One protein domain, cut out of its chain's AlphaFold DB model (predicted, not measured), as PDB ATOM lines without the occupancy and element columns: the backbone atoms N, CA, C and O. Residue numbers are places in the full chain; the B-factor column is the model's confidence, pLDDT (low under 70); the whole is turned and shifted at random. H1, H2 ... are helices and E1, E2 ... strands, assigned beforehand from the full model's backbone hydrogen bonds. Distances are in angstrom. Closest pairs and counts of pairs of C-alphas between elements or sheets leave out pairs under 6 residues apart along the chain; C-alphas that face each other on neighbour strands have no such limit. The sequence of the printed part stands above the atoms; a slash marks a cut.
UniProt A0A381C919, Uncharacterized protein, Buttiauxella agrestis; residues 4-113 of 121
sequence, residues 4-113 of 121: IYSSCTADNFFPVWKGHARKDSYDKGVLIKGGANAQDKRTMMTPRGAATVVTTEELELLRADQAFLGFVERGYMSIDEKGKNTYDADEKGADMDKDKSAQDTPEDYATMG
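This is residues 4 to 113 of the 121 residues of an uncharacterized protein of Buttiauxella agrestis (UniProt A0A381C919). A small three-stranded sheet, E4, E1 and E5, makes the core, with H2 on one face and H3 on the other; the hairpin E2 and E3 reaches away from it, and H1 packs on that hairpin. Two parts stick out: residues 19 to 24 at the hairpin's tip, and residues 105 to 111, with H4. The 110 printed residues, under half of them in named elements, run E1, E2, E3, E4, H1, H2, E5, H3, H4; the class is mixed and both sheets are antiparallel. The whole is only just loose, close to compact, with a radius of gyration of the C-alphas of 16.1 A and spans of 50 by 38 by 29 A.

Find C-alpha 4 at (218.986, 196.882, 161.177), where E1, residues 4 to 6, begins. E2 is 12 to 17, 15.7 A; E3 is 26 to 32, 16.2 A; E4 is 50 to 53. H1 is 56 to 64, 12.6 A; H2 is 66 to 73; E5 is 77 to 80; H3 is 89 to 94. H4, 106 to 111, ends at C-alpha 111, (211.139, 225.483, 153.447).

Look at inner strand E1: N 6 and O 50 of E4 are 2.8 A apart, N 5 and O 78 of E5 2.9 A. E4, H1 H2 and E5 form a split strand-helix-strand unit, E1 lying between its strands, with a right-handed crossover. H2 and H3 are on opposite faces, at heights over the sheet of 7.2 A and 7.6 A. In the hairpin, N 14 and O 30 are 2.9 A apart. The closest C-alphas of E3 and H1, Val 30 and Glu 58, are 6.6 A apart. In H1, H2, H3 and H4 every O i to N i+4 pair is within hydrogen-bond range.

The farthest C-alphas, Asp 24 and Gly 113, are 50.9 A apart. The printed part has no cut; E3 to E4 and H3 to H4 are long links. Residues 18 to 25 and 82 to 98 have pLDDT under 70.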
ATOM      1  N   ILE A   4     219.552 196.098 162.268       85.06
ATOM      2  CA  ILE A   4     218.986 196.882 161.177       85.06
ATOM      3  C   ILE A   4     217.581 197.295 161.578       85.06
ATOM      4  O   ILE A   4     216.752 196.435 161.883       85.06
ATOM      5  N   TYR A   5     217.323 198.598 161.565       85.44
ATOM      6  CA  TYR A   5     215.979 199.138 161.715       85.44
ATOM      7  C   TYR A   5     215.382 199.375 160.333       85.44
ATOM      8  O   TYR A   5     216.054 199.886 159.439       85.44
ATOM      9  N   SER A   6     214.127 198.985 160.164       85.50
ATOM     10  CA  SER A   6     213.375 199.084 158.919       85.50
ATOM     11  C   SER A   6     212.078 199.842 159.171       85.50
ATOM     12  O   SER A   6     211.317 199.475 160.067       85.50
ATOM     13  N   SER A   7     211.809 200.867 158.361       85.75
ATOM     14  CA  SER A   7     210.510 201.549 158.298       85.75
ATOM     15  C   SER A   7     209.592 200.948 157.223       85.75
ATOM     16  O   SER A   7     208.523 201.481 156.927       85.75
ATOM     17  N   CYS A   8     209.976 199.812 156.627       84.75
ATOM     18  CA  CYS A   8     209.155 199.125 155.639       84.75
ATOM     19  C   CYS A   8     207.993 198.362 156.290       84.75
ATOM     20  O   CYS A   8     208.145 197.665 157.296       84.75
ATOM     21  N   THR A   9     206.831 198.411 155.642       84.94
ATOM     22  CA  THR A   9     205.665 197.618 156.048       84.94
ATOM     23  C   THR A   9     205.831 196.136 155.716       84.94
ATOM     24  O   THR A   9     205.445 195.291 156.515       84.94
ATOM     25  N   ALA A  10     206.426 195.808 154.567       86.75
ATOM     26  CA  ALA A  10     206.676 194.429 154.152       86.75
ATOM     27  C   ALA A  10     208.076 193.948 154.556       86.75
ATOM     28  O   ALA A  10     209.020 194.740 154.631       86.75
ATOM     29  N   ASP A  11     208.205 192.638 154.767       89.25
ATOM     30  CA  ASP A  11     209.500 191.981 154.937       89.25
ATOM     31  C   ASP A  11     210.310 192.066 153.636       89.25
ATOM     32  O   ASP A  11     209.783 191.841 152.544       89.25
ATOM     33  N   ASN A  12     211.605 192.359 153.755       88.69
ATOM     34  CA  ASN A  12     212.516 192.455 152.619       88.69
ATOM     35  C   ASN A  12     213.573 191.354 152.706       88.69
ATOM     36  O   ASN A  12     214.320 191.268 153.681       88.69
ATOM     37  N   PHE A  13     213.638 190.510 151.677       88.56
ATOM     38  CA  PHE A  13     214.618 189.433 151.581       88.56
ATOM     39  C   PHE A  13     215.715 189.797 150.583       88.56
ATOM     40  O   PHE A  13     215.425 190.069 149.417       88.56
ATOM     41  N   PHE A  14     216.967 189.751 151.034       87.00
ATOM     42  CA  PHE A  14     218.154 190.065 150.240       87.00
ATOM     43  C   PHE A  14     218.954 188.783 149.955       87.00
ATOM     44  O   PHE A  14     219.760 188.353 150.787       87.00
ATOM     45  N   PRO A  15     218.702 188.114 148.813       84.69
ATOM     46  CA  PRO A  15     219.399 186.891 148.427       84.69
ATOM     47  C   PRO A  15     220.785 187.158 147.829       84.69
ATOM     48  O   PRO A  15     220.939 187.944 146.894       84.69
ATOM     49  N   VAL A  16     221.769 186.391 148.290       80.31
ATOM     50  CA  VAL A  16     223.124 186.302 147.745       80.31
ATOM     51  C   VAL A  16     223.161 185.197 146.686       80.31
ATOM     52  O   VAL A  16     223.016 184.006 146.976       80.31
ATOM     53  N   TRP A  17     223.335 185.606 145.430       74.69
ATOM     54  CA  TRP A  17     223.331 184.719 144.262       74.69
ATOM     55  C   TRP A  17     224.746 184.249 143.912       74.69
ATOM     56  O   TRP A  17     225.688 185.038 143.940       74.69
ATOM     57  N   LYS A  18     224.893 182.986 143.497       64.00
ATOM     58  CA  LYS A  18     226.172 182.413 143.051       64.00
ATOM     59  C   LYS A  18     226.117 182.113 141.550       64.00
ATOM     60  O   LYS A  18     225.245 181.368 141.127       64.00
ATOM     61  N   GLY A  19     227.038 182.689 140.766       63.38
ATOM     62  CA  GLY A  19     227.220 182.409 139.328       63.38
ATOM     63  C   GLY A  19     225.990 182.712 138.462       63.38
ATOM     64  O   GLY A  19     225.142 181.854 138.252       63.38
ATOM     65  N   HIS A  20     225.864 183.931 137.937       56.06
ATOM     66  CA  HIS A  20     224.608 184.372 137.327       56.06
ATOM     67  C   HIS A  20     224.638 184.436 135.790       56.06
ATOM     68  O   HIS A  20     225.437 185.170 135.217       56.06
ATOM     69  N   ALA A  21     223.658 183.793 135.136       57.41
ATOM     70  CA  ALA A  21     223.183 184.176 133.795       57.41
ATOM     71  C   ALA A  21     221.647 184.372 133.750       57.41
ATOM     72  O   ALA A  21     221.195 185.418 133.300       57.41
ATOM     73  N   ARG A  22     220.832 183.477 134.328       60.78
ATOM     74  CA  ARG A  22     219.405 183.682 134.687       60.78
ATOM     75  C   ARG A  22     219.132 182.829 135.937       60.78
ATOM     76  O   ARG A  22     219.420 181.642 135.905       60.78
ATOM     77  N   LYS A  23     218.717 183.459 137.042       63.53
ATOM     78  CA  LYS A  23     218.676 182.916 138.422       63.53
ATOM     79  C   LYS A  23     217.910 181.598 138.543       63.53
ATOM     80  O   LYS A  23     216.771 181.552 138.098       63.53
ATOM     81  N   ASP A  24     218.493 180.621 139.244       55.81
ATOM     82  CA  ASP A  24     217.810 179.362 139.597       55.81
ATOM     83  C   ASP A  24     217.949 178.978 141.095       55.81
ATOM     84  O   ASP A  24     217.072 178.326 141.647       55.81
ATOM     85  N   SER A  25     218.987 179.435 141.822       63.50
ATOM     86  CA  SER A  25     219.120 179.202 143.280       63.50
ATOM     87  C   SER A  25     219.955 180.276 144.002       63.50
ATOM     88  O   SER A  25     220.875 180.854 143.419       63.50
ATOM     89  N   TYR A  26     219.615 180.570 145.266       71.44
ATOM     90  CA  TYR A  26     220.376 181.454 146.166       71.44
ATOM     91  C   TYR A  26     221.165 180.613 147.183       71.44
ATOM     92  O   TYR A  26     220.680 179.574 147.621       71.44
ATOM     93  N   ASP A  27     222.380 181.042 147.543       71.56
ATOM     94  CA  ASP A  27     223.249 180.307 148.486       71.56
ATOM     95  C   ASP A  27     222.864 180.660 149.935       71.56
ATOM     96  O   ASP A  27     222.592 179.805 150.774       71.56
ATOM     97  N   LYS A  28     222.744 181.964 150.203       76.94
ATOM     98  CA  LYS A  28     222.294 182.538 151.476       76.94
ATOM     99  C   LYS A  28     221.432 183.760 151.197       76.94
ATOM    100  O   LYS A  28     221.580 184.387 150.155       76.94
ATOM    101  N   GLY A  29     220.548 184.124 152.113       81.75
ATOM    102  CA  GLY A  29     219.826 185.386 152.020       81.75
ATOM    103  C   GLY A  29     219.451 185.897 153.395       81.75
ATOM    104  O   GLY A  29     219.192 185.107 154.301       81.75
ATOM    105  N   VAL A  30     219.455 187.217 153.539       86.00
ATOM    106  CA  VAL A  30     219.158 187.882 154.806       86.00
ATOM    107  C   VAL A  30     217.737 188.422 154.741       86.00
ATOM    108  O   VAL A  30     217.394 189.175 153.827       86.00
ATOM    109  N   LEU A  31     216.896 188.010 155.691       89.81
ATOM    110  CA  LEU A  31     215.534 188.518 155.831       89.81
ATOM    111  C   LEU A  31     215.527 189.673 156.829       89.81
ATOM    112  O   LEU A  31     215.807 189.472 158.009       89.81
ATOM    113  N   ILE A  32     215.159 190.859 156.362       88.06
ATOM    114  CA  ILE A  32     214.938 192.037 157.198       88.06
ATOM    115  C   ILE A  32     213.438 192.161 157.433       88.06
ATOM    116  O   ILE A  32     212.660 192.272 156.481       88.06
ATOM    117  N   LYS A  33     213.030 192.119 158.702       86.56
ATOM    118  CA  LYS A  33     211.621 192.214 159.083       86.56
ATOM    119  C   LYS A  33     211.067 193.595 158.748       86.56
ATOM    120  O   LYS A  33     211.707 194.612 159.016       86.56
ATOM    121  N   GLY A  34     209.876 193.605 158.172       83.44
ATOM    122  CA  GLY A  34     209.001 194.759 158.097       83.44
ATOM    123  C   GLY A  34     208.001 194.751 159.250       83.44
ATOM    124  O   GLY A  34     208.215 194.131 160.292       83.44
ATOM    125  N   GLY A  35     206.892 195.451 159.053       81.25
ATOM    126  CA  GLY A  35     205.824 195.615 160.041       81.25
ATOM    127  C   GLY A  35     205.630 197.058 160.490       81.25
ATOM    128  O   GLY A  35     204.688 197.334 161.227       81.25
ATOM    129  N   ALA A  36     206.456 197.990 160.010       82.38
ATOM    130  CA  ALA A  36     206.245 199.405 160.265       82.38
ATOM    131  C   ALA A  36     204.899 199.869 159.682       82.38
ATOM    132  O   ALA A  36     204.535 199.529 158.549       82.38
ATOM    133  N   ASN A  37     204.164 200.652 160.470       79.06
ATOM    134  CA  ASN A  37     202.842 201.193 160.157       79.06
ATOM    135  C   ASN A  37     201.744 200.135 159.925       79.06
ATOM    136  O   ASN A  37     200.635 200.481 159.518       79.06
ATOM    137  N   ALA A  38     202.011 198.857 160.220       83.25
ATOM    138  CA  ALA A  38     201.008 197.798 160.226       83.25
ATOM    139  C   ALA A  38     200.611 197.464 161.665       83.25
ATOM    140  O   ALA A  38     201.457 197.146 162.492       83.25
ATOM    141  N   GLN A  39     199.312 197.504 161.964       82.88
ATOM    142  CA  GLN A  39     198.820 197.153 163.292       82.88
ATOM    143  C   GLN A  39     199.055 195.664 163.581       82.88
ATOM    144  O   GLN A  39     198.580 194.789 162.847       82.88
ATOM    145  N   ASP A  40     199.742 195.369 164.683       81.12
ATOM    146  CA  ASP A  40     199.867 194.008 165.189       81.12
ATOM    147  C   ASP A  40     198.512 193.559 165.750       81.12
ATOM    148  O   ASP A  40     197.957 194.154 166.673       81.12
ATOM    149  N   LYS A  41     197.975 192.465 165.206       83.12
ATOM    150  CA  LYS A  41     196.677 191.906 165.609       83.12
ATOM    151  C   LYS A  41     196.651 191.422 167.062       83.12
ATOM    152  O   LYS A  41     195.571 191.289 167.627       83.12
ATOM    153  N   ARG A  42     197.809 191.098 167.650       83.75
ATOM    154  CA  ARG A  42     197.914 190.557 169.014       83.75
ATOM    155  C   ARG A  42     198.005 191.656 170.063       83.75
ATOM    156  O   ARG A  42     197.394 191.530 171.118       83.75
ATOM    157  N   THR A  43     198.793 192.691 169.802       82.19
ATOM    158  CA  THR A  43     199.025 193.786 170.759       82.19
ATOM    159  C   THR A  43     198.156 195.006 170.474       82.19
ATOM    160  O   THR A  43     198.050 195.879 171.328       82.19
ATOM    161  N   MET A  44     197.523 195.064 169.295       83.75
ATOM    162  CA  MET A  44     196.802 196.223 168.762       83.75
ATOM    163  C   MET A  44     197.666 197.485 168.624       83.75
ATOM    164  O   MET A  44     197.129 198.559 168.349       83.75
ATOM    165  N   MET A  45     198.987 197.365 168.783       81.31
ATOM    166  CA  MET A  45     199.936 198.457 168.606       81.31
ATOM    167  C   MET A  45     200.375 198.539 167.145       81.31
ATOM    168  O   MET A  45     200.551 197.516 166.482       81.31
ATOM    169  N   THR A  46     200.573 199.760 166.656       82.56
ATOM    170  CA  THR A  46     201.130 200.023 165.325       82.56
ATOM    171  C   THR A  46     202.579 200.476 165.493       82.56
ATOM    172  O   THR A  46     202.796 201.655 165.774       82.56
ATOM    173  N   PRO A  47     203.564 199.569 165.371       81.00
ATOM    174  CA  PRO A  47     204.967 199.936 165.473       81.00
ATOM    175  C   PRO A  47     205.375 200.823 164.293       81.00
ATOM    176  O   PRO A  47     204.939 200.621 163.159       81.00
ATOM    177  N   ARG A  48     206.239 201.800 164.551       80.00
ATOM    178  CA  ARG A  48     206.805 202.726 163.558       80.00
ATOM    179  C   ARG A  48     208.067 202.192 162.893       80.00
ATOM    180  O   ARG A  48     208.460 202.690 161.843       80.00
ATOM    181  N   GLY A  49     208.675 201.157 163.464       81.38
ATOM    182  CA  GLY A  49     209.860 200.509 162.923       81.38
ATOM    183  C   GLY A  49     209.983 199.058 163.375       81.38
ATOM    184  O   GLY A  49     209.444 198.653 164.405       81.38
ATOM    185  N   ALA A  50     210.705 198.267 162.588       83.19
ATOM    186  CA  ALA A  50     211.037 196.883 162.892       83.19
ATOM    187  C   ALA A  50     212.553 196.730 163.043       83.19
ATOM    188  O   ALA A  50     213.312 197.158 162.176       83.19
ATOM    189  N   ALA A  51     213.001 196.105 164.134       84.50
ATOM    190  CA  ALA A  51     214.410 195.797 164.363       84.50
ATOM    191  C   ALA A  51     214.711 194.338 164.007       84.50
ATOM    192  O   ALA A  51     214.053 193.411 164.487       84.50
ATOM    193  N   THR A  52     215.747 194.130 163.199       86.50
ATOM    194  CA  THR A  52     216.274 192.806 162.862       86.50
ATOM    195  C   THR A  52     217.722 192.708 163.315       86.50
ATOM    196  O   THR A  52     218.559 193.510 162.909       86.50
ATOM    197  N   VAL A  53     218.023 191.726 164.165       85.94
ATOM    198  CA  VAL A  53     219.401 191.419 164.568       85.94
ATOM    199  C   VAL A  53     220.039 190.578 163.473       85.94
ATOM    200  O   VAL A  53     219.484 189.549 163.096       85.94
ATOM    201  N   VAL A  54     221.200 191.007 162.996       85.00
ATOM    202  CA  VAL A  54     222.003 190.294 162.002       85.00
ATOM    203  C   VAL A  54     223.394 190.016 162.561       85.00
ATOM    204  O   VAL A  54     223.867 190.664 163.500       85.00
ATOM    205  N   THR A  55     224.063 189.013 162.013       87.12
ATOM    206  CA  THR A  55     225.477 188.741 162.286       87.12
ATOM    207  C   THR A  55     226.375 189.717 161.519       87.12
ATOM    208  O   THR A  55     225.941 190.407 160.597       87.12
ATOM    209  N   THR A  56     227.652 189.803 161.897       84.75
ATOM    210  CA  THR A  56     228.628 190.635 161.172       84.75
ATOM    211  C   THR A  56     228.822 190.164 159.733       84.75
ATOM    212  O   THR A  56     228.898 190.997 158.838       84.75
ATOM    213  N   GLU A  57     228.809 188.848 159.499       84.12
ATOM    214  CA  GLU A  57     228.897 188.261 158.155       84.12
ATOM    215  C   GLU A  57     227.693 188.658 157.286       84.12
ATOM    216  O   GLU A  57     227.848 189.050 156.133       84.12
ATOM    217  N   GLU A  58     226.480 188.615 157.842       83.62
ATOM    218  CA  GLU A  58     225.262 189.032 157.135       83.62
ATOM    219  C   GLU A  58     225.247 190.533 156.838       83.62
ATOM    220  O   GLU A  58     224.787 190.941 155.772       83.62
ATOM    221  N   LEU A  59     225.787 191.361 157.737       84.69
ATOM    222  CA  LEU A  59     225.924 192.798 157.500       84.69
ATOM    223  C   LEU A  59     226.894 193.092 156.349       84.69
ATOM    224  O   LEU A  59     226.620 193.972 155.535       84.69
ATOM    225  N   GLU A  60     228.006 192.363 156.251       85.44
ATOM    226  CA  GLU A  60     228.944 192.491 155.129       85.44
ATOM    227  C   GLU A  60     228.296 192.084 153.799       85.44
ATOM    228  O   GLU A  60     228.455 192.783 152.797       85.44
ATOM    229  N   LEU A  61     227.497 191.011 153.800       84.69
ATOM    230  CA  LEU A  61     226.728 190.584 152.626       84.69
ATOM    231  C   LEU A  61     225.694 191.633 152.204       84.69
ATOM    232  O   LEU A  61     225.562 191.919 151.016       84.69
ATOM    233  N   LEU A  62     224.999 192.244 153.164       84.88
ATOM    234  CA  LEU A  62     224.046 193.319 152.895       84.88
ATOM    235  C   LEU A  62     224.734 194.575 152.353       84.88
ATOM    236  O   LEU A  62     224.226 195.196 151.426       84.88
ATOM    237  N   ARG A  63     225.920 194.927 152.863       84.56
ATOM    238  CA  ARG A  63     226.723 196.043 152.333       84.56
ATOM    239  C   ARG A  63     227.195 195.823 150.902       84.56
ATOM    240  O   ARG A  63     227.404 196.800 150.189       84.56
ATOM    241  N   ALA A  64     227.381 194.573 150.492       85.50
ATOM    242  CA  ALA A  64     227.742 194.241 149.121       85.50
ATOM    243  C   ALA A  64     226.546 194.325 148.151       85.50
ATOM    244  O   ALA A  64     226.758 194.401 146.939       85.50
ATOM    245  N   ASP A  65     225.306 194.321 148.653       84.75
ATOM    246  CA  ASP A  65     224.109 194.399 147.821       84.75
ATOM    247  C   ASP A  65     223.705 195.853 147.531       84.75
ATOM    248  O   ASP A  65     223.354 196.635 148.420       84.75
ATOM    249  N   GLN A  66     223.692 196.215 146.247       85.25
ATOM    250  CA  GLN A  66     223.252 197.538 145.801       85.25
ATOM    251  C   GLN A  66     221.788 197.820 146.139       85.25
ATOM    252  O   GLN A  66     221.438 198.975 146.388       85.25
ATOM    253  N   ALA A  67     220.925 196.797 146.148       85.25
ATOM    254  CA  ALA A  67     219.519 197.001 146.475       85.25
ATOM    255  C   ALA A  67     219.373 197.497 147.917       85.25
ATOM    256  O   ALA A  67     218.696 198.498 148.154       85.25
ATOM    257  N   PHE A  68     220.065 196.847 148.856       86.88
ATOM    258  CA  PHE A  68     220.073 197.225 150.265       86.88
ATOM    259  C   PHE A  68     220.632 198.635 150.487       86.88
ATOM    260  O   PHE A  68     219.993 199.445 151.159       86.88
ATOM    261  N   LEU A  69     221.764 198.975 149.860       86.12
ATOM    262  CA  LEU A  69     222.317 200.333 149.933       86.12
ATOM    263  C   LEU A  69     221.315 201.385 149.434       86.12
ATOM    264  O   LEU A  69     221.146 202.422 150.070       86.12
ATOM    265  N   GLY A  70     220.570 201.082 148.367       84.81
ATOM    266  CA  GLY A  70     219.507 201.954 147.869       84.81
ATOM    267  C   GLY A  70     218.359 202.173 148.865       84.81
ATOM    268  O   GLY A  70     217.777 203.257 148.883       84.81
ATOM    269  N   PHE A  71     218.024 201.190 149.708       85.25
ATOM    270  CA  PHE A  71     217.041 201.376 150.786       85.25
ATOM    271  C   PHE A  71     217.578 202.273 151.901       85.25
ATOM    272  O   PHE A  71     216.846 203.139 152.385       85.25
ATOM    273  N   VAL A  72     218.853 202.113 152.259       86.06
ATOM    274  CA  VAL A  72     219.518 202.958 153.259       86.06
ATOM    275  C   VAL A  72     219.601 204.409 152.773       86.06
ATOM    276  O   VAL A  72     219.182 205.321 153.477       86.06
ATOM    277  N   GLU A  73     220.032 204.642 151.531       84.06
ATOM    278  CA  GLU A  73     220.138 205.988 150.939       84.06
ATOM    279  C   GLU A  73     218.796 206.717 150.771       84.06
ATOM    280  O   GLU A  73     218.747 207.948 150.649       84.06
ATOM    281  N   ARG A  74     217.696 205.968 150.687       82.00
ATOM    282  CA  ARG A  74     216.340 206.524 150.590       82.00
ATOM    283  C   ARG A  74     215.688 206.761 151.952       82.00
ATOM    284  O   ARG A  74     214.620 207.363 151.967       82.00
ATOM    285  N   GLY A  75     216.327 206.330 153.041       81.94
ATOM    286  CA  GLY A  75     215.831 206.499 154.409       81.94
ATOM    287  C   GLY A  75     214.882 205.396 154.882       81.94
ATOM    288  O   GLY A  75     214.237 205.557 155.908       81.94
ATOM    289  N   TYR A  76     214.778 204.265 154.175       82.56
ATOM    290  CA  TYR A  76     213.885 203.167 154.582       82.56
ATOM    291  C   TYR A  76     214.511 202.198 155.587       82.56
ATOM    292  O   TYR A  76     213.802 201.452 156.263       82.56
ATOM    293  N   MET A  77     215.843 202.163 155.665       86.69
ATOM    294  CA  MET A  77     216.578 201.275 156.565       86.69
ATOM    295  C   MET A  77     217.758 202.009 157.200       86.69
ATOM    296  O   MET A  77     218.413 202.815 156.543       86.69
ATOM    297  N   SER A  78     218.066 201.700 158.458       84.12
ATOM    298  CA  SER A  78     219.243 202.224 159.158       84.12
ATOM    299  C   SER A  78     220.034 201.106 159.836       84.12
ATOM    300  O   SER A  78     219.474 200.122 160.317       84.12
ATOM    301  N   ILE A  79     221.362 201.246 159.838       85.38
ATOM    302  CA  ILE A  79     222.296 200.241 160.358       85.38
ATOM    303  C   ILE A  79     222.859 200.730 161.691       85.38
ATOM    304  O   ILE A  79     223.494 201.782 161.749       85.38
ATOM    305  N   ASP A  80     222.699 199.934 162.743       82.94
ATOM    306  CA  ASP A  80     223.386 200.109 164.021       82.94
ATOM    307  C   ASP A  80     224.376 198.962 164.242       82.94
ATOM    308  O   ASP A  80     224.030 197.862 164.677       82.94
ATOM    309  N   GLU A  81     225.648 199.231 163.946       76.06
ATOM    310  CA  GLU A  81     226.742 198.270 164.119       76.06
ATOM    311  C   GLU A  81     227.007 197.917 165.587       76.06
ATOM    312  O   GLU A  81     227.475 196.818 165.894       76.06
ATOM    313  N   LYS A  82     226.724 198.845 166.511       65.50
ATOM    314  CA  LYS A  82     227.020 198.669 167.937       65.50
ATOM    315  C   LYS A  82     225.897 197.950 168.675       65.50
ATOM    316  O   LYS A  82     226.093 197.610 169.840       65.50
ATOM    317  N   GLY A  83     224.782 197.668 167.991       59.59
ATOM    318  CA  GLY A  83     223.693 196.817 168.461       59.59
ATOM    319  C   GLY A  83     223.240 197.191 169.859       59.59
ATOM    320  O   GLY A  83     223.194 196.323 170.730       59.59
ATOM    321  N   LYS A  84     223.019 198.489 170.104       53.88
ATOM    322  CA  LYS A  84     222.795 198.946 171.472       53.88
ATOM    323  C   LYS A  84     221.420 198.531 171.983       53.88
ATOM    324  O   LYS A  84     221.379 198.031 173.096       53.88
ATOM    325  N   ASN A  85     220.350 198.618 171.184       52.50
ATOM    326  CA  ASN A  85     218.989 198.375 171.681       52.50
ATOM    327  C   ASN A  85     218.071 197.714 170.632       52.50
ATOM    328  O   ASN A  85     217.662 198.345 169.670       52.50
ATOM    329  N   THR A  86     217.649 196.463 170.840       55.09
ATOM    330  CA  THR A  86     216.543 195.855 170.062       55.09
ATOM    331  C   THR A  86     215.155 196.289 170.539       55.09
ATOM    332  O   THR A  86     214.173 196.053 169.842       55.09
ATOM    333  N   TYR A  87     215.066 196.880 171.734       53.91
ATOM    334  CA  TYR A  87     213.807 197.259 172.385       53.91
ATOM    335  C   TYR A  87     213.242 198.602 171.898       53.91
ATOM    336  O   TYR A  87     212.036 198.804 171.987       53.91
ATOM    337  N   ASP A  88     214.071 199.455 171.291       60.62
ATOM    338  CA  ASP A  88     213.688 200.820 170.901       60.62
ATOM    339  C   ASP A  88     213.304 200.911 169.419       60.62
ATOM    340  O   ASP A  88     213.401 201.972 168.815       60.62
ATOM    341  N   ALA A  89     212.909 199.801 168.786       62.38
ATOM    342  CA  ALA A  89     212.602 199.775 167.353       62.38
ATOM    343  C   ALA A  89     211.503 200.780 166.959       62.38
ATOM    344  O   ALA A  89     211.529 201.319 165.856       62.38
ATOM    345  N   ASP A  90     210.568 201.038 167.876       63.59
ATOM    346  CA  ASP A  90     209.476 201.991 167.695       63.59
ATOM    347  C   ASP A  90     209.959 203.448 167.801       63.59
ATOM    348  O   ASP A  90     209.662 204.264 166.932       63.59
ATOM    349  N   GLU A  91     210.784 203.763 168.807       64.19
ATOM    350  CA  GLU A  91     211.394 205.091 168.975       64.19
ATOM    351  C   GLU A  91     212.383 205.392 167.844       64.19
ATOM    352  O   GLU A  91     212.309 206.432 167.198       64.19
ATOM    353  N   LYS A  92     213.250 204.430 167.517       66.38
ATOM    354  CA  LYS A  92     214.191 204.523 166.399       66.38
ATOM    355  C   LYS A  92     213.481 204.649 165.060       66.38
ATOM    356  O   LYS A  92     213.960 205.393 164.219       66.38
ATOM    357  N   GLY A  93     212.370 203.939 164.863       60.84
ATOM    358  CA  GLY A  93     211.540 204.079 163.668       60.84
ATOM    359  C   GLY A  93     210.863 205.447 163.580       60.84
ATOM    360  O   GLY A  93     210.725 205.980 162.486       60.84
ATOM    361  N   ALA A  94     210.483 206.040 164.717       62.06
ATOM    362  CA  ALA A  94     209.945 207.399 164.773       62.06
ATOM    363  C   ALA A  94     211.006 208.476 164.487       62.06
ATOM    364  O   ALA A  94     210.680 209.488 163.874       62.06
ATOM    365  N   ASP A  95     212.251 208.239 164.904       67.19
ATOM    366  CA  ASP A  95     213.397 209.138 164.708       67.19
ATOM    367  C   ASP A  95     214.102 208.948 163.353       67.19
ATOM    368  O   ASP A  95     215.117 209.596 163.082       67.19
ATOM    369  N   MET A  96     213.622 208.038 162.501       67.88
ATOM    370  CA  MET A  96     214.181 207.869 161.164       67.88
ATOM    371  C   MET A  96     213.838 209.064 160.278       67.88
ATOM    372  O   MET A  96     212.708 209.553 160.265       67.88
ATOM    373  N   ASP A  97     214.829 209.496 159.496       68.06
ATOM    374  CA  ASP A  97     214.639 210.548 158.509       68.06
ATOM    375  C   ASP A  97     213.502 210.188 157.553       68.06
ATOM    376  O   ASP A  97     213.343 209.040 157.123       68.06
ATOM    377  N   LYS A  98     212.723 211.210 157.202       66.56
ATOM    378  CA  LYS A  98     211.603 211.089 156.281       66.56
ATOM    379  C   LYS A  98     212.077 210.470 154.966       66.56
ATOM    380  O   LYS A  98     212.983 210.990 154.310       66.56
ATOM    381  N   ASP A  99     211.447 209.364 154.578       71.56
ATOM    382  CA  ASP A  99     211.798 208.704 153.331       71.56
ATOM    383  C   ASP A  99     211.496 209.612 152.126       71.56
ATOM    384  O   ASP A  99     210.601 210.461 152.152       71.56
ATOM    385  N   LYS A 100     212.244 209.430 151.035       72.19
ATOM    386  CA  LYS A 100     212.127 210.281 149.834       72.19
ATOM    387  C   LYS A 100     210.811 210.111 149.057       72.19
ATOM    388  O   LYS A 100     210.623 210.788 148.048       72.19
ATOM    389  N   SER A 101     209.938 209.189 149.460       71.75
ATOM    390  CA  SER A 101     208.598 208.993 148.888       71.75
ATOM    391  C   SER A 101     207.478 209.582 149.746       71.75
ATOM    392  O   SER A 101     206.349 209.705 149.269       71.75
ATOM    393  N   ALA A 102     207.768 209.938 150.996       75.00
ATOM    394  CA  ALA A 102     206.787 210.466 151.918       75.00
ATOM    395  C   ALA A 102     206.304 211.847 151.459       75.00
ATOM    396  O   ALA A 102     207.078 212.693 151.013       75.00
ATOM    397  N   GLN A 103     204.997 212.075 151.590       78.50
ATOM    398  CA  GLN A 103     204.350 213.299 151.125       78.50
ATOM    399  C   GLN A 103     204.925 214.535 151.811       78.50
ATOM    400  O   GLN A 103     205.064 214.548 153.034       78.50
ATOM    401  N   ASP A 104     205.219 215.581 151.039       78.88
ATOM    402  CA  ASP A 104     205.639 216.885 151.555       78.88
ATOM    403  C   ASP A 104     204.614 217.432 152.555       78.88
ATOM    404  O   ASP A 104     203.414 217.505 152.278       78.88
ATOM    405  N   THR A 105     205.096 217.810 153.735       78.12
ATOM    406  CA  THR A 105     204.290 218.452 154.769       78.12
ATOM    407  C   THR A 105     204.189 219.955 154.491       78.12
ATOM    408  O   THR A 105     205.000 220.509 153.744       78.12
ATOM    409  N   PRO A 106     203.229 220.676 155.096       78.12
ATOM    410  CA  PRO A 106     203.172 222.137 154.996       78.12
ATOM    411  C   PRO A 106     204.486 222.830 155.398       78.12
ATOM    412  O   PRO A 106     204.833 223.864 154.829       78.12
ATOM    413  N   GLU A 107     205.231 222.240 156.336       76.75
ATOM    414  CA  GLU A 107     206.556 222.699 156.764       76.75
ATOM    415  C   GLU A 107     207.601 222.498 155.653       76.75
ATOM    416  O   GLU A 107     208.355 223.423 155.340       76.75
ATOM    417  N   ASP A 108     207.575 221.353 154.961       72.62
ATOM    418  CA  ASP A 108     208.408 221.102 153.776       72.62
ATOM    419  C   ASP A 108     208.098 222.112 152.654       72.62
ATOM    420  O   ASP A 108     209.005 222.712 152.080       72.62
ATOM    421  N   TYR A 109     206.822 222.411 152.393       74.44
ATOM    422  CA  TYR A 109     206.442 223.441 151.415       74.44
ATOM    423  C   TYR A 109     206.948 224.837 151.801       74.44
ATOM    424  O   TYR A 109     207.421 225.581 150.933       74.44
ATOM    425  N   ALA A 110     206.894 225.183 153.092       73.88
ATOM    426  CA  ALA A 110     207.400 226.452 153.603       73.88
ATOM    427  C   ALA A 110     208.923 226.574 153.425       73.88
ATOM    428  O   ALA A 110     209.397 227.621 152.979       73.88
ATOM    429  N   THR A 111     209.683 225.504 153.687       77.06
ATOM    430  CA  THR A 111     211.139 225.483 153.447       77.06
ATOM    431  C   THR A 111     211.494 225.532 151.956       77.06
ATOM    432  O   THR A 111     212.474 226.172 151.579       77.06
ATOM    433  N   MET A 112     210.662 224.954 151.086       73.62
ATOM    434  CA  MET A 112     210.805 225.040 149.626       73.62
ATOM    435  C   MET A 112     210.317 226.374 149.028       73.62
ATOM    436  O   MET A 112     210.396 226.565 147.811       73.62
ATOM    437  N   GLY A 113     209.778 227.289 149.845       73.50
ATOM    438  CA  GLY A 113     209.231 228.574 149.397       73.50
ATOM    439  C   GLY A 113     207.965 228.457 148.534       73.50
ATOM    440  O   GLY A 113     207.633 229.383 147.793       73.50
TER     441      GLY A 113